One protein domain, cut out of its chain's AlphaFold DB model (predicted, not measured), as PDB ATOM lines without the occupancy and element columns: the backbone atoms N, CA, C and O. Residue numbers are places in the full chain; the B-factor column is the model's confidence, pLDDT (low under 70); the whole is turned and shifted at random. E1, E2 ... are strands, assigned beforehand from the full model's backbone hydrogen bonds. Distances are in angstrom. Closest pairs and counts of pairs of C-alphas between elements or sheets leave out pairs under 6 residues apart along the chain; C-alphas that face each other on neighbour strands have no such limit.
ATOM      1  N   ASP A  34      -3.232 -38.588 112.728       89.06
ATOM      2  CA  ASP A  34      -3.515 -39.298 111.486       89.06
ATOM      3  C   ASP A  34      -4.624 -38.607 110.686       89.06
ATOM      4  O   ASP A  34      -5.356 -37.748 111.184       89.06
ATOM      5  N   HIS A  35      -4.749 -39.003 109.418       91.44
ATOM      6  CA  HIS A  35      -5.841 -38.608 108.520       91.44
ATOM      7  C   HIS A  35      -6.036 -37.090 108.367       91.44
ATOM      8  O   HIS A  35      -7.154 -36.628 108.183       91.44
ATOM      9  N   VAL A  36      -4.961 -36.300 108.421       94.75
ATOM     10  CA  VAL A  36      -5.038 -34.832 108.369       94.75
ATOM     11  C   VAL A  36      -5.758 -34.342 107.105       94.75
ATOM     12  O   VAL A  36      -5.355 -34.644 105.980       94.75
ATOM     13  N   LYS A  37      -6.787 -33.517 107.297       96.69
ATOM     14  CA  LYS A  37      -7.515 -32.787 106.258       96.69
ATOM     15  C   LYS A  37      -7.476 -31.294 106.536       96.69
ATOM     16  O   LYS A  37      -7.480 -30.869 107.688       96.69
ATOM     17  N   ILE A  38      -7.454 -30.493 105.473       96.81
ATOM     18  CA  ILE A  38      -7.367 -29.034 105.573       96.81
ATOM     19  C   ILE A  38      -8.422 -28.351 104.709       96.81
ATOM     20  O   ILE A  38      -8.751 -28.831 103.625       96.81
ATOM     21  N   HIS A  39      -8.899 -27.191 105.154       97.31
ATOM     22  CA  HIS A  39      -9.783 -26.327 104.375       97.31
ATOM     23  C   HIS A  39      -9.356 -24.868 104.510       97.31
ATOM     24  O   HIS A  39      -9.118 -24.380 105.612       97.31
ATOM     25  N   LYS A  40      -9.261 -24.137 103.397       96.38
ATOM     26  CA  LYS A  40      -8.941 -22.706 103.442       96.38
ATOM     27  C   LYS A  40     -10.227 -21.894 103.570       96.38
ATOM     28  O   LYS A  40     -11.049 -21.898 102.658       96.38
ATOM     29  N   LEU A  41     -10.369 -21.166 104.670       95.00
ATOM     30  CA  LEU A  41     -11.513 -20.293 104.908       95.00
ATOM     31  C   LEU A  41     -11.404 -18.995 104.086       95.00
ATOM     32  O   LEU A  41     -10.292 -18.555 103.765       95.00
ATOM     33  N   PRO A  42     -12.533 -18.321 103.786       92.38
ATOM     34  CA  PRO A  42     -12.531 -17.030 103.089       92.38
ATOM     35  C   PRO A  42     -11.706 -15.945 103.793       92.38
ATOM     36  O   PRO A  42     -11.152 -15.069 103.134       92.38
ATOM     37  N   SER A  43     -11.575 -16.031 105.120       90.44
ATOM     38  CA  SER A  43     -10.742 -15.152 105.950       90.44
ATOM     39  C   SER A  43      -9.233 -15.330 105.724       90.44
ATOM     40  O   SER A  43      -8.441 -14.535 106.223       90.44
ATOM     41  N   GLY A  44      -8.811 -16.364 104.990       92.06
ATOM     42  CA  GLY A  44      -7.403 -16.721 104.798       92.06
ATOM     43  C   GLY A  44      -6.834 -17.631 105.889       92.06
ATOM     44  O   GLY A  44      -5.687 -18.057 105.772       92.06
ATOM     45  N   VAL A  45      -7.631 -17.957 106.908       94.62
ATOM     46  CA  VAL A  45      -7.328 -18.988 107.909       94.62
ATOM     47  C   VAL A  45      -7.344 -20.364 107.243       94.62
ATOM     48  O   VAL A  45      -8.172 -20.627 106.369       94.62
ATOM     49  N   ILE A  46      -6.431 -21.245 107.643       96.44
ATOM     50  CA  ILE A  46      -6.445 -22.649 107.222       96.44
ATOM     51  C   ILE A  46      -7.012 -23.450 108.386       96.44
ATOM     52  O   ILE A  46      -6.400 -23.492 109.445       96.44
ATOM     53  N   ALA A  47      -8.174 -24.058 108.198       97.31
ATOM     54  CA  ALA A  47      -8.756 -25.004 109.132       97.31
ATOM     55  C   ALA A  47      -8.122 -26.386 108.938       97.31
ATOM     56  O   ALA A  47      -7.791 -26.768 107.812       97.31
ATOM     57  N   LEU A  48      -7.936 -27.116 110.034       96.88
ATOM     58  CA  LEU A  48      -7.344 -28.447 110.068       96.88
ATOM     59  C   LEU A  48      -8.251 -29.365 110.871       96.88
ATOM     60  O   LEU A  48      -8.694 -28.993 111.954       96.88
ATOM     61  N   ALA A  49      -8.456 -30.572 110.366       97.12
ATOM     62  CA  ALA A  49      -9.105 -31.658 111.079       97.12
ATOM     63  C   ALA A  49      -8.265 -32.925 110.958       97.12
ATOM     64  O   ALA A  49      -7.643 -33.164 109.924       97.12
ATOM     65  N   PHE A  50      -8.208 -33.721 112.014       95.00
ATOM     66  CA  PHE A  50      -7.382 -34.924 112.066       95.00
ATOM     67  C   PHE A  50      -7.888 -35.867 113.151       95.00
ATOM     68  O   PHE A  50      -8.703 -35.483 113.986       95.00
ATOM     69  N   THR A  51      -7.396 -37.097 113.156       92.12
ATOM     70  CA  THR A  51      -7.712 -38.076 114.202       92.12
ATOM     71  C   THR A  51      -6.507 -38.296 115.097       92.12
ATOM     72  O   THR A  51      -5.383 -38.363 114.601       92.12
ATOM     73  N   ALA A  52      -6.733 -38.412 116.400       90.31
ATOM     74  CA  ALA A  52      -5.694 -38.724 117.375       90.31
ATOM     75  C   ALA A  52      -6.312 -39.329 118.640       90.31
ATOM     76  O   ALA A  52      -7.496 -39.116 118.924       90.31
ATOM     77  N   ALA A  53      -5.500 -40.058 119.406       86.94
ATOM     78  CA  ALA A  53      -5.914 -40.669 120.663       86.94
ATOM     79  C   ALA A  53      -6.295 -39.609 121.710       86.94
ATOM     80  O   ALA A  53      -5.607 -38.597 121.875       86.94
ATOM     81  N   ALA A  54      -7.385 -39.860 122.434       86.88
ATOM     82  CA  ALA A  54      -7.795 -39.066 123.585       86.88
ATOM     83  C   ALA A  54      -7.573 -39.831 124.899       86.88
ATOM     84  O   ALA A  54      -7.828 -41.029 124.956       86.88
ATOM     85  N   ASP A  55      -7.125 -39.150 125.956       84.69
ATOM     86  CA  ASP A  55      -7.034 -39.707 127.307       84.69
ATOM     87  C   ASP A  55      -8.428 -39.894 127.950       84.69
ATOM     88  O   ASP A  55      -9.458 -39.511 127.394       84.69
ATOM     89  N   ALA A  56      -8.475 -40.452 129.164       81.06
ATOM     90  CA  ALA A  56      -9.727 -40.609 129.916       81.06
ATOM     91  C   ALA A  56     -10.415 -39.269 130.272       81.06
ATOM     92  O   ALA A  56     -11.606 -39.250 130.566       81.06
ATOM     93  N   ASN A  57      -9.682 -38.151 130.226       83.94
ATOM     94  CA  ASN A  57     -10.201 -36.790 130.405       83.94
ATOM     95  C   ASN A  57     -10.557 -36.125 129.057       83.94
ATOM     96  O   ASN A  57     -10.850 -34.924 128.995       83.94
ATOM     97  N   GLN A  58     -10.516 -36.903 127.972       83.69
ATOM     98  CA  GLN A  58     -10.759 -36.499 126.593       83.69
ATOM     99  C   GLN A  58      -9.789 -35.423 126.070       83.69
ATOM    100  O   GLN A  58     -10.127 -34.646 125.173       83.69
ATOM    101  N   ALA A  86     -10.897 -56.790 119.369       42.97
ATOM    102  CA  ALA A  86     -11.153 -55.468 119.942       42.97
ATOM    103  C   ALA A  86     -10.424 -55.333 121.272       42.97
ATOM    104  O   ALA A  86     -11.010 -55.392 122.355       42.97
ATOM    105  N   TYR A  87      -9.109 -55.132 121.190       41.59
ATOM    106  CA  TYR A  87      -8.382 -54.500 122.278       41.59
ATOM    107  C   TYR A  87      -8.857 -53.044 122.349       41.59
ATOM    108  O   TYR A  87      -8.245 -52.144 121.783       41.59
ATOM    109  N   VAL A  88     -10.000 -52.806 123.001       47.59
ATOM    110  CA  VAL A  88     -10.497 -51.447 123.223       47.59
ATOM    111  C   VAL A  88      -9.601 -50.831 124.285       47.59
ATOM    112  O   VAL A  88      -9.758 -51.026 125.490       47.59
ATOM    113  N   ASN A  89      -8.560 -50.174 123.806       46.44
ATOM    114  CA  ASN A  89      -7.831 -49.172 124.543       46.44
ATOM    115  C   ASN A  89      -8.834 -48.175 125.163       46.44
ATOM    116  O   ASN A  89      -9.801 -47.782 124.511       46.44
ATOM    117  N   GLN A  90      -8.619 -47.781 126.421       48.84
ATOM    118  CA  GLN A  90      -9.383 -46.694 127.045       48.84
ATOM    119  C   GLN A  90      -9.218 -45.369 126.277       48.84
ATOM    120  O   GLN A  90     -10.087 -44.506 126.337       48.84
ATOM    121  N   TYR A  91      -8.127 -45.246 125.517       53.38
ATOM    122  CA  TYR A  91      -7.848 -44.178 124.577       53.38
ATOM    123  C   TYR A  91      -8.453 -44.519 123.220       53.38
ATOM    124  O   TYR A  91      -7.921 -45.316 122.446       53.38
ATOM    125  N   ARG A  92      -9.618 -43.941 122.942       67.88
ATOM    126  CA  ARG A  92     -10.223 -44.017 121.613       67.88
ATOM    127  C   ARG A  92      -9.645 -42.897 120.756       67.88
ATOM    128  O   ARG A  92      -9.483 -41.772 121.228       67.88
ATOM    129  N   SER A  93      -9.323 -43.210 119.503       72.69
ATOM    130  CA  SER A  93      -9.061 -42.172 118.508       72.69
ATOM    131  C   SER A  93     -10.356 -41.393 118.271       72.69
ATOM    132  O   SER A  93     -11.436 -41.985 118.147       72.69
ATOM    133  N   VAL A  94     -10.259 -40.069 118.284       87.81
ATOM    134  CA  VAL A  94     -11.389 -39.153 118.092       87.81
ATOM    135  C   VAL A  94     -11.033 -38.089 117.067       87.81
ATOM    136  O   VAL A  94      -9.865 -37.905 116.716       87.81
ATOM    137  N   LEU A  95     -12.055 -37.393 116.573       93.88
ATOM    138  CA  LEU A  95     -11.896 -36.287 115.642       93.88
ATOM    139  C   LEU A  95     -11.464 -35.026 116.399       93.88
ATOM    140  O   LEU A  95     -12.098 -34.619 117.369       93.88
ATOM    141  N   TRP A  96     -10.403 -34.392 115.919       95.62
ATOM    142  CA  TRP A  96      -9.876 -33.133 116.427       95.62
ATOM    143  C   TRP A  96      -9.916 -32.074 115.338       95.62
ATOM    144  O   TRP A  96      -9.782 -32.390 114.153       95.62
ATOM    145  N   TYR A  97     -10.013 -30.809 115.735       96.88
ATOM    146  CA  TYR A  97      -9.782 -29.685 114.836       96.88
ATOM    147  C   TYR A  97      -8.949 -28.582 115.471       96.88
ATOM    148  O   TYR A  97      -8.822 -28.457 116.688       96.88
ATOM    149  N   THR A  98      -8.337 -27.784 114.608       96.75
ATOM    150  CA  THR A  98      -7.589 -26.579 114.956       96.75
ATOM    151  C   THR A  98      -7.447 -25.711 113.707       96.75
ATOM    152  O   THR A  98      -8.014 -26.015 112.654       96.75
ATOM    153  N   ASN A  99      -6.671 -24.635 113.784       96.25
ATOM    154  CA  ASN A  99      -6.419 -23.782 112.637       96.25
ATOM    155  C   ASN A  99      -4.989 -23.226 112.603       96.25
ATOM    156  O   ASN A  99      -4.276 -23.194 113.609       96.25
ATOM    157  N   LEU A 100      -4.581 -22.780 111.415       95.69
ATOM    158  CA  LEU A 100      -3.411 -21.945 111.190       95.69
ATOM    159  C   LEU A 100      -3.867 -20.537 110.813       95.69
ATOM    160  O   LEU A 100      -4.650 -20.341 109.875       95.69
ATOM    161  N   ARG A 101      -3.291 -19.541 111.481       93.62
ATOM    162  CA  ARG A 101      -3.522 -18.120 111.206       93.62
ATOM    163  C   ARG A 101      -2.249 -17.448 110.749       93.62
ATOM    164  O   ARG A 101      -1.178 -17.749 111.261       93.62
ATOM    165  N   ARG A 102      -2.366 -16.507 109.812       91.25
ATOM    166  CA  ARG A 102      -1.242 -15.630 109.481       91.25
ATOM    167  C   ARG A 102      -1.008 -14.641 110.615       91.25
ATOM    168  O   ARG A 102      -1.894 -13.867 110.966       91.25
ATOM    169  N   SER A 103       0.195 -14.677 111.157       85.19
ATOM    170  CA  SER A 103       0.732 -13.693 112.082       85.19
ATOM    171  C   SER A 103       1.028 -12.377 111.353       85.19
ATOM    172  O   SER A 103       1.070 -12.312 110.122       85.19
ATOM    173  N   GLY A 104       1.258 -11.301 112.112       80.31
ATOM    174  CA  GLY A 104       1.549  -9.972 111.553       80.31
ATOM    175  C   GLY A 104       2.817  -9.907 110.686       80.31
ATOM    176  O   GLY A 104       2.975  -8.973 109.907       80.31
ATOM    177  N   ASN A 105       3.695 -10.910 110.783       82.31
ATOM    178  CA  ASN A 105       4.880 -11.091 109.940       82.31
ATOM    179  C   ASN A 105       4.590 -11.823 108.609       82.31
ATOM    180  O   ASN A 105       5.505 -12.015 107.816       82.31
ATOM    181  N   GLY A 106       3.340 -12.228 108.353       84.31
ATOM    182  CA  GLY A 106       2.920 -12.932 107.136       84.31
ATOM    183  C   GLY A 106       3.051 -14.460 107.184       84.31
ATOM    184  O   GLY A 106       2.572 -15.129 106.266       84.31
ATOM    185  N   GLU A 107       3.634 -15.015 108.248       90.38
ATOM    186  CA  GLU A 107       3.808 -16.458 108.444       90.38
ATOM    187  C   GLU A 107       2.590 -17.079 109.134       90.38
ATOM    188  O   GLU A 107       1.945 -16.457 109.973       90.38
ATOM    189  N   TYR A 108       2.263 -18.319 108.791       93.12
ATOM    190  CA  TYR A 108       1.245 -19.108 109.465       93.12
ATOM    191  C   TYR A 108       1.748 -19.590 110.821       93.12
ATOM    192  O   TYR A 108       2.889 -20.019 110.978       93.12
ATOM    193  N   THR A 109       0.863 -19.562 111.803       94.56
ATOM    194  CA  THR A 109       1.104 -20.084 113.140       94.56
ATOM    195  C   THR A 109      -0.091 -20.925 113.561       94.56
ATOM    196  O   THR A 109      -1.238 -20.526 113.344       94.56
ATOM    197  N   LEU A 110       0.178 -22.092 114.143       94.94
ATOM    198  CA  LEU A 110      -0.828 -22.953 114.754       94.94
ATOM    199  C   LEU A 110      -1.523 -22.229 115.903       94.94
ATOM    200  O   LEU A 110      -0.877 -21.502 116.665       94.94
ATOM    201  N   SER A 111      -2.838 -22.422 116.013       92.56
ATOM    202  CA  SER A 111      -3.624 -21.813 117.078       92.56
ATOM    203  C   SER A 111      -3.017 -22.100 118.454       92.56
ATOM    204  O   SER A 111      -2.665 -23.233 118.784       92.56
ATOM    205  N   LYS A 112      -2.938 -21.057 119.287       87.50
ATOM    206  CA  LYS A 112      -2.418 -21.146 120.661       87.50
ATOM    207  C   LYS A 112      -3.358 -21.884 121.609       87.50
ATOM    208  O   LYS A 112      -2.899 -22.349 122.646       87.50
ATOM    209  N   THR A 113      -4.644 -21.980 121.273       88.06
ATOM    210  CA  THR A 113      -5.612 -22.789 122.031       88.06
ATOM    211  C   THR A 113      -5.330 -24.284 121.888       88.06
ATOM    212  O   THR A 113      -5.773 -25.067 122.720       88.06
ATOM    213  N   GLY A 114      -4.559 -24.671 120.867       91.19
ATOM    214  CA  GLY A 114      -4.286 -26.059 120.536       91.19
ATOM    215  C   GLY A 114      -5.467 -26.745 119.843       91.19
ATOM    216  O   GLY A 114      -6.435 -26.087 119.445       91.19
ATOM    217  N   PRO A 115      -5.360 -28.065 119.632       94.69
ATOM    218  CA  PRO A 115      -6.444 -28.871 119.089       94.69
ATOM    219  C   PRO A 115      -7.621 -29.026 120.047       94.69
ATOM    220  O   PRO A 115      -7.437 -29.226 121.247       94.69
ATOM    221  N   ILE A 116      -8.826 -29.001 119.488       95.25
ATOM    222  CA  ILE A 116     -10.091 -29.175 120.199       95.25
ATOM    223  C   ILE A 116     -10.686 -30.523 119.800       95.25
ATOM    224  O   ILE A 116     -10.690 -30.878 118.621       95.25
ATOM    225  N   ASN A 117     -11.146 -31.287 120.791       94.00
ATOM    226  CA  ASN A 117     -11.819 -32.564 120.580       94.00
ATOM    227  C   ASN A 117     -13.251 -32.291 120.107       94.00
ATOM    228  O   ASN A 117     -14.058 -31.787 120.884       94.00
ATOM    229  N   ALA A 118     -13.549 -32.619 118.851       94.81
ATOM    230  CA  ALA A 118     -14.862 -32.391 118.247       94.81
ATOM    231  C   ALA A 118     -15.955 -33.312 118.792       94.81
ATOM    232  O   ALA A 118     -17.121 -33.025 118.578       94.81
ATOM    233  N   LEU A 119     -15.593 -34.423 119.436       91.00
ATOM    234  CA  LEU A 119     -16.540 -35.433 119.917       91.00
ATOM    235  C   LEU A 119     -16.637 -35.431 121.442       91.00
ATOM    236  O   LEU A 119     -17.023 -36.442 122.039       91.00
ATOM    237  N   ARG A 120     -16.223 -34.330 122.078       89.44
ATOM    238  CA  ARG A 120     -16.155 -34.250 123.530       89.44
ATOM    239  C   ARG A 120     -17.538 -34.501 124.132       89.44
ATOM    240  O   ARG A 120     -18.511 -33.913 123.702       89.44
ATOM    241  N   ASP A 121     -17.611 -35.398 125.111       84.88
ATOM    242  CA  ASP A 121     -18.829 -35.748 125.861       84.88
ATOM    243  C   ASP A 121     -19.990 -36.363 125.040       84.88
ATOM    244  O   ASP A 121     -21.035 -36.683 125.603       84.88
ATOM    245  N   THR A 122     -19.782 -36.660 123.751       84.38
ATOM    246  CA  THR A 122     -20.776 -37.332 122.883       84.38
ATOM    247  C   THR A 122     -20.859 -38.849 123.079       84.38
ATOM    248  O   THR A 122     -21.843 -39.482 122.699       84.38
ATOM    249  N   GLY A 123     -19.781 -39.469 123.572       80.44
ATOM    250  CA  GLY A 123     -19.589 -40.926 123.535       80.44
ATOM    251  C   GLY A 123     -19.248 -41.502 122.149       80.44
ATOM    252  O   GLY A 123     -19.032 -42.711 122.031       80.44
ATOM    253  N   LEU A 124     -19.161 -40.668 121.105       83.44
ATOM    254  CA  LEU A 124     -18.769 -41.068 119.753       83.44
ATOM    255  C   LEU A 124     -17.248 -41.251 119.650       83.44
ATOM    256  O   LEU A 124     -16.461 -40.595 120.331       83.44
ATOM    257  N   ALA A 125     -16.823 -42.135 118.749       83.06
ATOM    258  CA  ALA A 125     -15.416 -42.366 118.429       83.06
ATOM    259  C   ALA A 125     -15.209 -42.429 116.913       83.06
ATOM    260  O   ALA A 125     -16.130 -42.793 116.172       83.06
ATOM    261  N   LEU A 126     -14.004 -42.087 116.447       83.88
ATOM    262  CA  LEU A 126     -13.672 -42.091 115.026       83.88
ATOM    263  C   LEU A 126     -12.174 -42.393 114.794       83.88
ATOM    264  O   LEU A 126     -11.336 -41.587 115.191       83.88
ATOM    265  N   PRO A 127     -11.827 -43.481 114.077       75.19
ATOM    266  CA  PRO A 127     -12.713 -44.559 113.622       75.19
ATOM    267  C   PRO A 127     -13.337 -45.325 114.803       75.19
ATOM    268  O   PRO A 127     -12.740 -45.440 115.869       75.19
ATOM    269  N   TYR A 128     -14.549 -45.859 114.619       69.50
ATOM    270  CA  TYR A 128     -15.240 -46.620 115.673       69.50
ATOM    271  C   TYR A 128     -14.496 -47.911 116.059       69.50
ATOM    272  O   TYR A 128     -14.466 -48.286 117.231       69.50
ATOM    273  N   LEU A 129     -13.885 -48.584 115.078       65.94
ATOM    274  CA  LEU A 129     -13.066 -49.776 115.296       65.94
ATOM    275  C   LEU A 129     -11.578 -49.378 115.322       65.94
ATOM    276  O   LEU A 129     -11.107 -48.838 114.319       65.94
ATOM    277  N   PRO A 130     -10.838 -49.653 116.418       54.12
ATOM    278  CA  PRO A 130      -9.422 -49.291 116.549       54.12
ATOM    279  C   PRO A 130      -8.533 -49.873 115.441       54.12
ATOM    280  O   PRO A 130      -7.642 -49.188 114.953       54.12
ATOM    281  N   ASP A 131      -8.830 -51.102 115.006       52.84
ATOM    282  CA  ASP A 131      -8.074 -51.842 113.985       52.84
ATOM    283  C   ASP A 131      -8.733 -51.777 112.595       52.84
ATOM    284  O   ASP A 131      -8.545 -52.657 111.748       52.84
ATOM    285  N   ALA A 132      -9.563 -50.758 112.344       52.31
ATOM    286  CA  ALA A 132     -10.150 -50.569 111.026       52.31
ATOM    287  C   ALA A 132      -9.038 -50.359 109.985       52.31
ATOM    288  O   ALA A 132      -8.369 -49.332 109.961       52.31
ATOM    289  N   LEU A 133      -8.890 -51.318 109.065       50.94
ATOM    290  CA  LEU A 133      -8.026 -51.195 107.880       50.94
ATOM    291  C   LEU A 133      -8.462 -50.053 106.940       50.94
ATOM    292  O   LEU A 133      -7.741 -49.711 106.003       50.94
ATOM    293  N   SER A 134      -9.657 -49.501 107.146       59.66
ATOM    294  CA  SER A 134     -10.202 -48.382 106.390       59.66
ATOM    295  C   SER A 134      -9.931 -47.059 107.098       59.66
ATOM    296  O   SER A 134     -10.206 -46.927 108.290       59.66
ATOM    297  N   SER A 135      -9.492 -46.058 106.330       75.00
ATOM    298  CA  SER A 135      -9.493 -44.656 106.766       75.00
ATOM    299  C   SER A 135     -10.872 -44.279 107.329       75.00
ATOM    300  O   SER A 135     -11.883 -44.714 106.774       75.00
ATOM    301  N   PRO A 136     -10.940 -43.456 108.385       84.25
ATOM    302  CA  PRO A 136     -12.198 -42.940 108.891       84.25
ATOM    303  C   PRO A 136     -12.901 -42.081 107.838       84.25
ATOM    304  O   PRO A 136     -12.267 -41.310 107.107       84.25
ATOM    305  N   ASP A 137     -14.224 -42.191 107.810       89.06
ATOM    306  CA  ASP A 137     -15.096 -41.433 106.922       89.06
ATOM    307  C   ASP A 137     -15.410 -40.070 107.546       89.06
ATOM    308  O   ASP A 137     -16.374 -39.922 108.295       89.06
ATOM    309  N   PHE A 138     -14.596 -39.058 107.258       94.25
ATOM    310  CA  PHE A 138     -14.903 -37.671 107.616       94.25
ATOM    311  C   PHE A 138     -14.432 -36.687 106.561       94.25
ATOM    312  O   PHE A 138     -13.581 -37.026 105.748       94.25
ATOM    313  N   ASP A 139     -14.948 -35.465 106.573       96.12
ATOM    314  CA  ASP A 139     -14.459 -34.367 105.751       96.12
ATOM    315  C   ASP A 139     -14.626 -33.009 106.440       96.12
ATOM    316  O   ASP A 139     -15.394 -32.859 107.394       96.12
ATOM    317  N   ILE A 140     -13.882 -32.019 105.948       97.62
ATOM    318  CA  ILE A 140     -13.861 -30.646 106.459       97.62
ATOM    319  C   ILE A 140     -14.315 -29.667 105.376       97.62
ATOM    320  O   ILE A 140     -13.850 -29.688 104.234       97.62
ATOM    321  N   SER A 141     -15.209 -28.762 105.752       96.31
ATOM    322  CA  SER A 141     -15.742 -27.722 104.876       96.31
ATOM    323  C   SER A 141     -15.549 -26.337 105.488       96.31
ATOM    324  O   SER A 141     -15.037 -26.196 106.595       96.31
ATOM    325  N   ARG A 142     -15.989 -25.298 104.774       95.69
ATOM    326  CA  ARG A 142     -16.058 -23.939 105.320       95.69
ATOM    327  C   ARG A 142     -16.964 -23.852 106.551       95.69
ATOM    328  O   ARG A 142     -16.682 -23.052 107.429       95.69
ATOM    329  N   ASP A 143     -18.032 -24.644 106.563       95.38
ATOM    330  CA  ASP A 143     -19.145 -24.492 107.501       95.38
ATOM    331  C   ASP A 143     -19.108 -25.553 108.617       95.38
ATOM    332  O   ASP A 143     -20.026 -25.630 109.431       95.38
ATOM    333  N   GLY A 144     -18.093 -26.422 108.651       96.19
ATOM    334  CA  GLY A 144     -17.982 -27.439 109.695       96.19
ATOM    335  C   GLY A 144     -17.341 -28.750 109.272       96.19
ATOM    336  O   GLY A 144     -16.736 -28.865 108.198       96.19
ATOM    337  N   LEU A 145     -17.516 -29.743 110.141       96.94
ATOM    338  CA  LEU A 145     -17.035 -31.114 109.992       96.94
ATOM    339  C   LEU A 145     -18.202 -32.051 109.718       96.94
ATOM    340  O   LEU A 145     -19.245 -31.950 110.354       96.94
ATOM    341  N   MET A 146     -18.004 -33.003 108.816       95.88
ATOM    342  CA  MET A 146     -18.957 -34.079 108.564       95.88
ATOM    343  C   MET A 146     -18.252 -35.414 108.749       95.88
ATOM    344  O   MET A 146     -17.136 -35.572 108.264       95.88
ATOM    345  N   PHE A 147     -18.871 -36.374 109.426       93.38
ATOM    346  CA  PHE A 147     -18.269 -37.689 109.645       93.38
ATOM    347  C   PHE A 147     -19.321 -38.783 109.779       93.38
ATOM    348  O   PHE A 147     -20.451 -38.524 110.186       93.38
ATOM    349  N   ALA A 148     -18.947 -40.012 109.439       89.31
ATOM    350  CA  ALA A 148     -19.781 -41.186 109.619       89.31
ATOM    351  C   ALA A 148     -19.192 -42.092 110.704       89.31
ATOM    352  O   ALA A 148     -18.019 -42.459 110.655       89.31
ATOM    353  N   THR A 149     -20.008 -42.457 111.691       85.00
ATOM    354  CA  THR A 149     -19.617 -43.401 112.745       85.00
ATOM    355  C   THR A 149     -20.829 -44.167 113.276       85.00
ATOM    356  O   THR A 149     -21.963 -43.950 112.841       85.00
ATOM    357  N   VAL A 150     -20.589 -45.103 114.188       77.50
ATOM    358  CA  VAL A 150     -21.637 -45.889 114.840       77.50
ATOM    359  C   VAL A 150     -22.171 -45.119 116.043       77.50
ATOM    360  O   VAL A 150     -21.406 -44.593 116.849       77.50
ATOM    361  N   ASP A 151     -23.495 -45.074 116.155       69.81
ATOM    362  CA  ASP A 151     -24.191 -44.530 117.319       69.81
ATOM    363  C   ASP A 151     -23.923 -45.423 118.552       69.81
ATOM    364  O   ASP A 151     -24.172 -46.632 118.476       69.81
ATOM    365  N   PRO A 152     -23.415 -44.880 119.678       64.19
ATOM    366  CA  PRO A 152     -23.131 -45.654 120.884       64.19
ATOM    367  C   PRO A 152     -24.377 -46.324 121.483       64.19
ATOM    368  O   PRO A 152     -24.242 -47.339 122.166       64.19
ATOM    369  N   GLU A 153     -25.583 -45.819 121.207       66.19
ATOM    370  CA  GLU A 153     -26.847 -46.406 121.670       66.19
ATOM    371  C   GLU A 153     -27.413 -47.472 120.704       66.19
ATOM    372  O   GLU A 153     -28.473 -48.068 120.942       66.19
ATOM    373  N   ALA A 154     -26.718 -47.754 119.598       61.34
ATOM    374  CA  ALA A 154     -27.128 -48.765 118.634       61.34
ATOM    375  C   ALA A 154     -27.030 -50.183 119.226       61.34
ATOM    376  O   ALA A 154     -25.952 -50.698 119.520       61.34
ATOM    377  N   ASN A 155     -28.169 -50.871 119.327       54.53
ATOM    378  CA  ASN A 155     -28.212 -52.294 119.673       54.53
ATOM    379  C   ASN A 155     -27.507 -53.181 118.622       54.53
ATOM    380  O   ASN A 155     -27.267 -52.763 117.491       54.53
ATOM    381  N   GLU A 156     -27.222 -54.439 118.980       53.34
ATOM    382  CA  GLU A 156     -26.363 -55.363 118.207       53.34
ATOM    383  C   GLU A 156     -26.736 -55.539 116.719       53.34
ATOM    384  O   GLU A 156     -25.887 -55.906 115.907       53.34
ATOM    385  N   TRP A 157     -27.992 -55.287 116.329       51.56
ATOM    386  CA  TRP A 157     -28.406 -55.356 114.922       51.56
ATOM    387  C   TRP A 157     -28.160 -54.050 114.152       51.56
ATOM    388  O   TRP A 157     -27.959 -54.088 112.937       51.56
ATOM    389  N   LYS A 158     -28.142 -52.905 114.844       50.81
ATOM    390  CA  LYS A 158     -27.894 -51.567 114.290       50.81
ATOM    391  C   LYS A 158     -26.418 -51.194 114.221       50.81
ATOM    392  O   LYS A 158     -26.097 -50.272 113.488       50.81
ATOM    393  N   THR A 159     -25.516 -51.921 114.884       53.94
ATOM    394  CA  THR A 159     -24.057 -51.669 114.847       53.94
ATOM    395  C   THR A 159     -23.460 -51.736 113.425       53.94
ATOM    396  O   THR A 159     -22.319 -51.347 113.211       53.94
ATOM    397  N   ARG A 160     -24.219 -52.227 112.431       54.41
ATOM    398  CA  ARG A 160     -23.849 -52.212 111.003       54.41
ATOM    399  C   ARG A 160     -24.284 -50.954 110.243       54.41
ATOM    400  O   ARG A 160     -23.938 -50.819 109.073       54.41
ATOM    401  N   LEU A 161     -25.090 -50.086 110.851       61.44
ATOM    402  CA  LEU A 161     -25.542 -48.836 110.253       61.44
ATOM    403  C   LEU A 161     -24.626 -47.710 110.733       61.44
ATOM    404  O   LEU A 161     -24.627 -47.363 111.912       61.44
ATOM    405  N   ASN A 162     -23.864 -47.138 109.804       72.81
ATOM    406  CA  ASN A 162     -23.155 -45.889 110.048       72.81
ATOM    407  C   ASN A 162     -24.167 -44.742 109.982       72.81
ATOM    408  O   ASN A 162     -24.926 -44.632 109.015       72.81
ATOM    409  N   SER A 163     -24.159 -43.887 110.998       84.81
ATOM    410  CA  SER A 163     -24.900 -42.628 111.005       84.81
ATOM    411  C   SER A 163     -23.986 -41.506 110.532       84.81
ATOM    412  O   SER A 163     -22.788 -41.518 110.816       84.81
ATOM    413  N   LEU A 164     -24.547 -40.551 109.790       89.75
ATOM    414  CA  LEU A 164     -23.840 -39.364 109.324       89.75
ATOM    415  C   LEU A 164     -24.099 -38.211 110.296       89.75
ATOM    416  O   LEU A 164     -25.250 -37.842 110.526       89.75
ATOM    417  N   PHE A 165     -23.028 -37.642 110.828       91.81
ATOM    418  CA  PHE A 165     -23.039 -36.537 111.774       91.81
ATOM    419  C   PHE A 165     -22.408 -35.296 111.144       91.81
ATOM    420  O   PHE A 165     -21.542 -35.388 110.270       91.81
ATOM    421  N   TYR A 166     -22.847 -34.127 111.606       94.88
ATOM    422  CA  TYR A 166     -22.337 -32.836 111.169       94.88
ATOM    423  C   TYR A 166     -22.175 -31.906 112.373       94.88
ATOM    424  O   TYR A 166     -23.122 -31.718 113.135       94.88
ATOM    425  N   ILE A 167     -20.982 -31.331 112.524       95.50
ATOM    426  CA  ILE A 167     -20.655 -30.346 113.558       95.50
ATOM    427  C   ILE A 167     -20.492 -28.995 112.861       95.50
ATOM    428  O   ILE A 167     -19.533 -28.832 112.097       95.50
ATOM    429  N   PRO A 168     -21.404 -28.033 113.088       95.69
ATOM    430  CA  PRO A 168     -21.279 -26.699 112.520       95.69
ATOM    431  C   PRO A 168     -20.118 -25.955 113.188       95.69
ATOM    432  O   PRO A 168     -20.093 -25.816 114.408       95.69
ATOM    433  N   LEU A 169     -19.170 -25.468 112.386       95.56
ATOM    434  CA  LEU A 169     -18.043 -24.644 112.835       95.56
ATOM    435  C   LEU A 169     -17.860 -23.499 111.844       95.56
ATOM    436  O   LEU A 169     -17.866 -23.721 110.634       95.56
TER     437      LEU A 169
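This is residues 34 to 58 and 86 to 169 of the 178 residues of the protein "Putative oligopeptidase family protein" of Phaeomoniella chlamydospora (UniProt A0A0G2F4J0). Two antiparallel sheets make a loose sandwich, only partly face to face: a strongly twisted, curled sheet of E1 to E4 and a smaller sheet of E5 to E7, with the edge strands E1 and E5 close together. The hairpin E3 and E4 lies toward one end of the rod-shaped whole, the loop of residues 150 to 162 toward the other. The printed part has 109 residues, with seven named strands, E1 to E7 along the chain, and no named helix; the class is all strand, though only 44 residues are in named elements. It is only just compact, close to loose, with a radius of gyration of the C-alphas of 15.3 A and spans of 54 by 25 by 25 A.

E3, residues 93 to 102, is 29.1 A long; E2, 46 to 53, 22.5 A; E1, 34 to 40, 19.2 A, beginning at C-alpha 34 (-3.515, -39.298, 111.486). E4 is residues 108 to 110. E5 is 138 to 141, E6 144 to 149, 16.3 A, and E7 163 to 168, 16.4 A, ending at C-alpha 168 (-21.279, -26.699, 112.520).

The larger sheet runs E1, E2, E3, E4; N 37 and O 49 are 2.8 A apart, N 48 and O 98 2.8 A, N 109 and O 101 2.8 A. Residues 96 to 97 of E3 also pair, antiparallel, with 116 to 117. E5, E6 and E7 form a meander, each strand the antiparallel neighbour of the one before; N 139 and O 146 are 2.8 A apart, N 165 and O 147 2.8 A. In the sandwich, two sheets face to face, the closest C-alphas of E1 and E5 are those of His 39 and Ser 141, 6.1 A.

The farthest C-alphas, of Asn 105 and Trp 157, are 55.6 A apart. Residues 59 to 85 are not printed; the gap is 20.1 A. The links E4 to E5 and E6 to E7 are long. Confidence is under 70 at residues 86 to 92, 128 to 134 and 151 to 161.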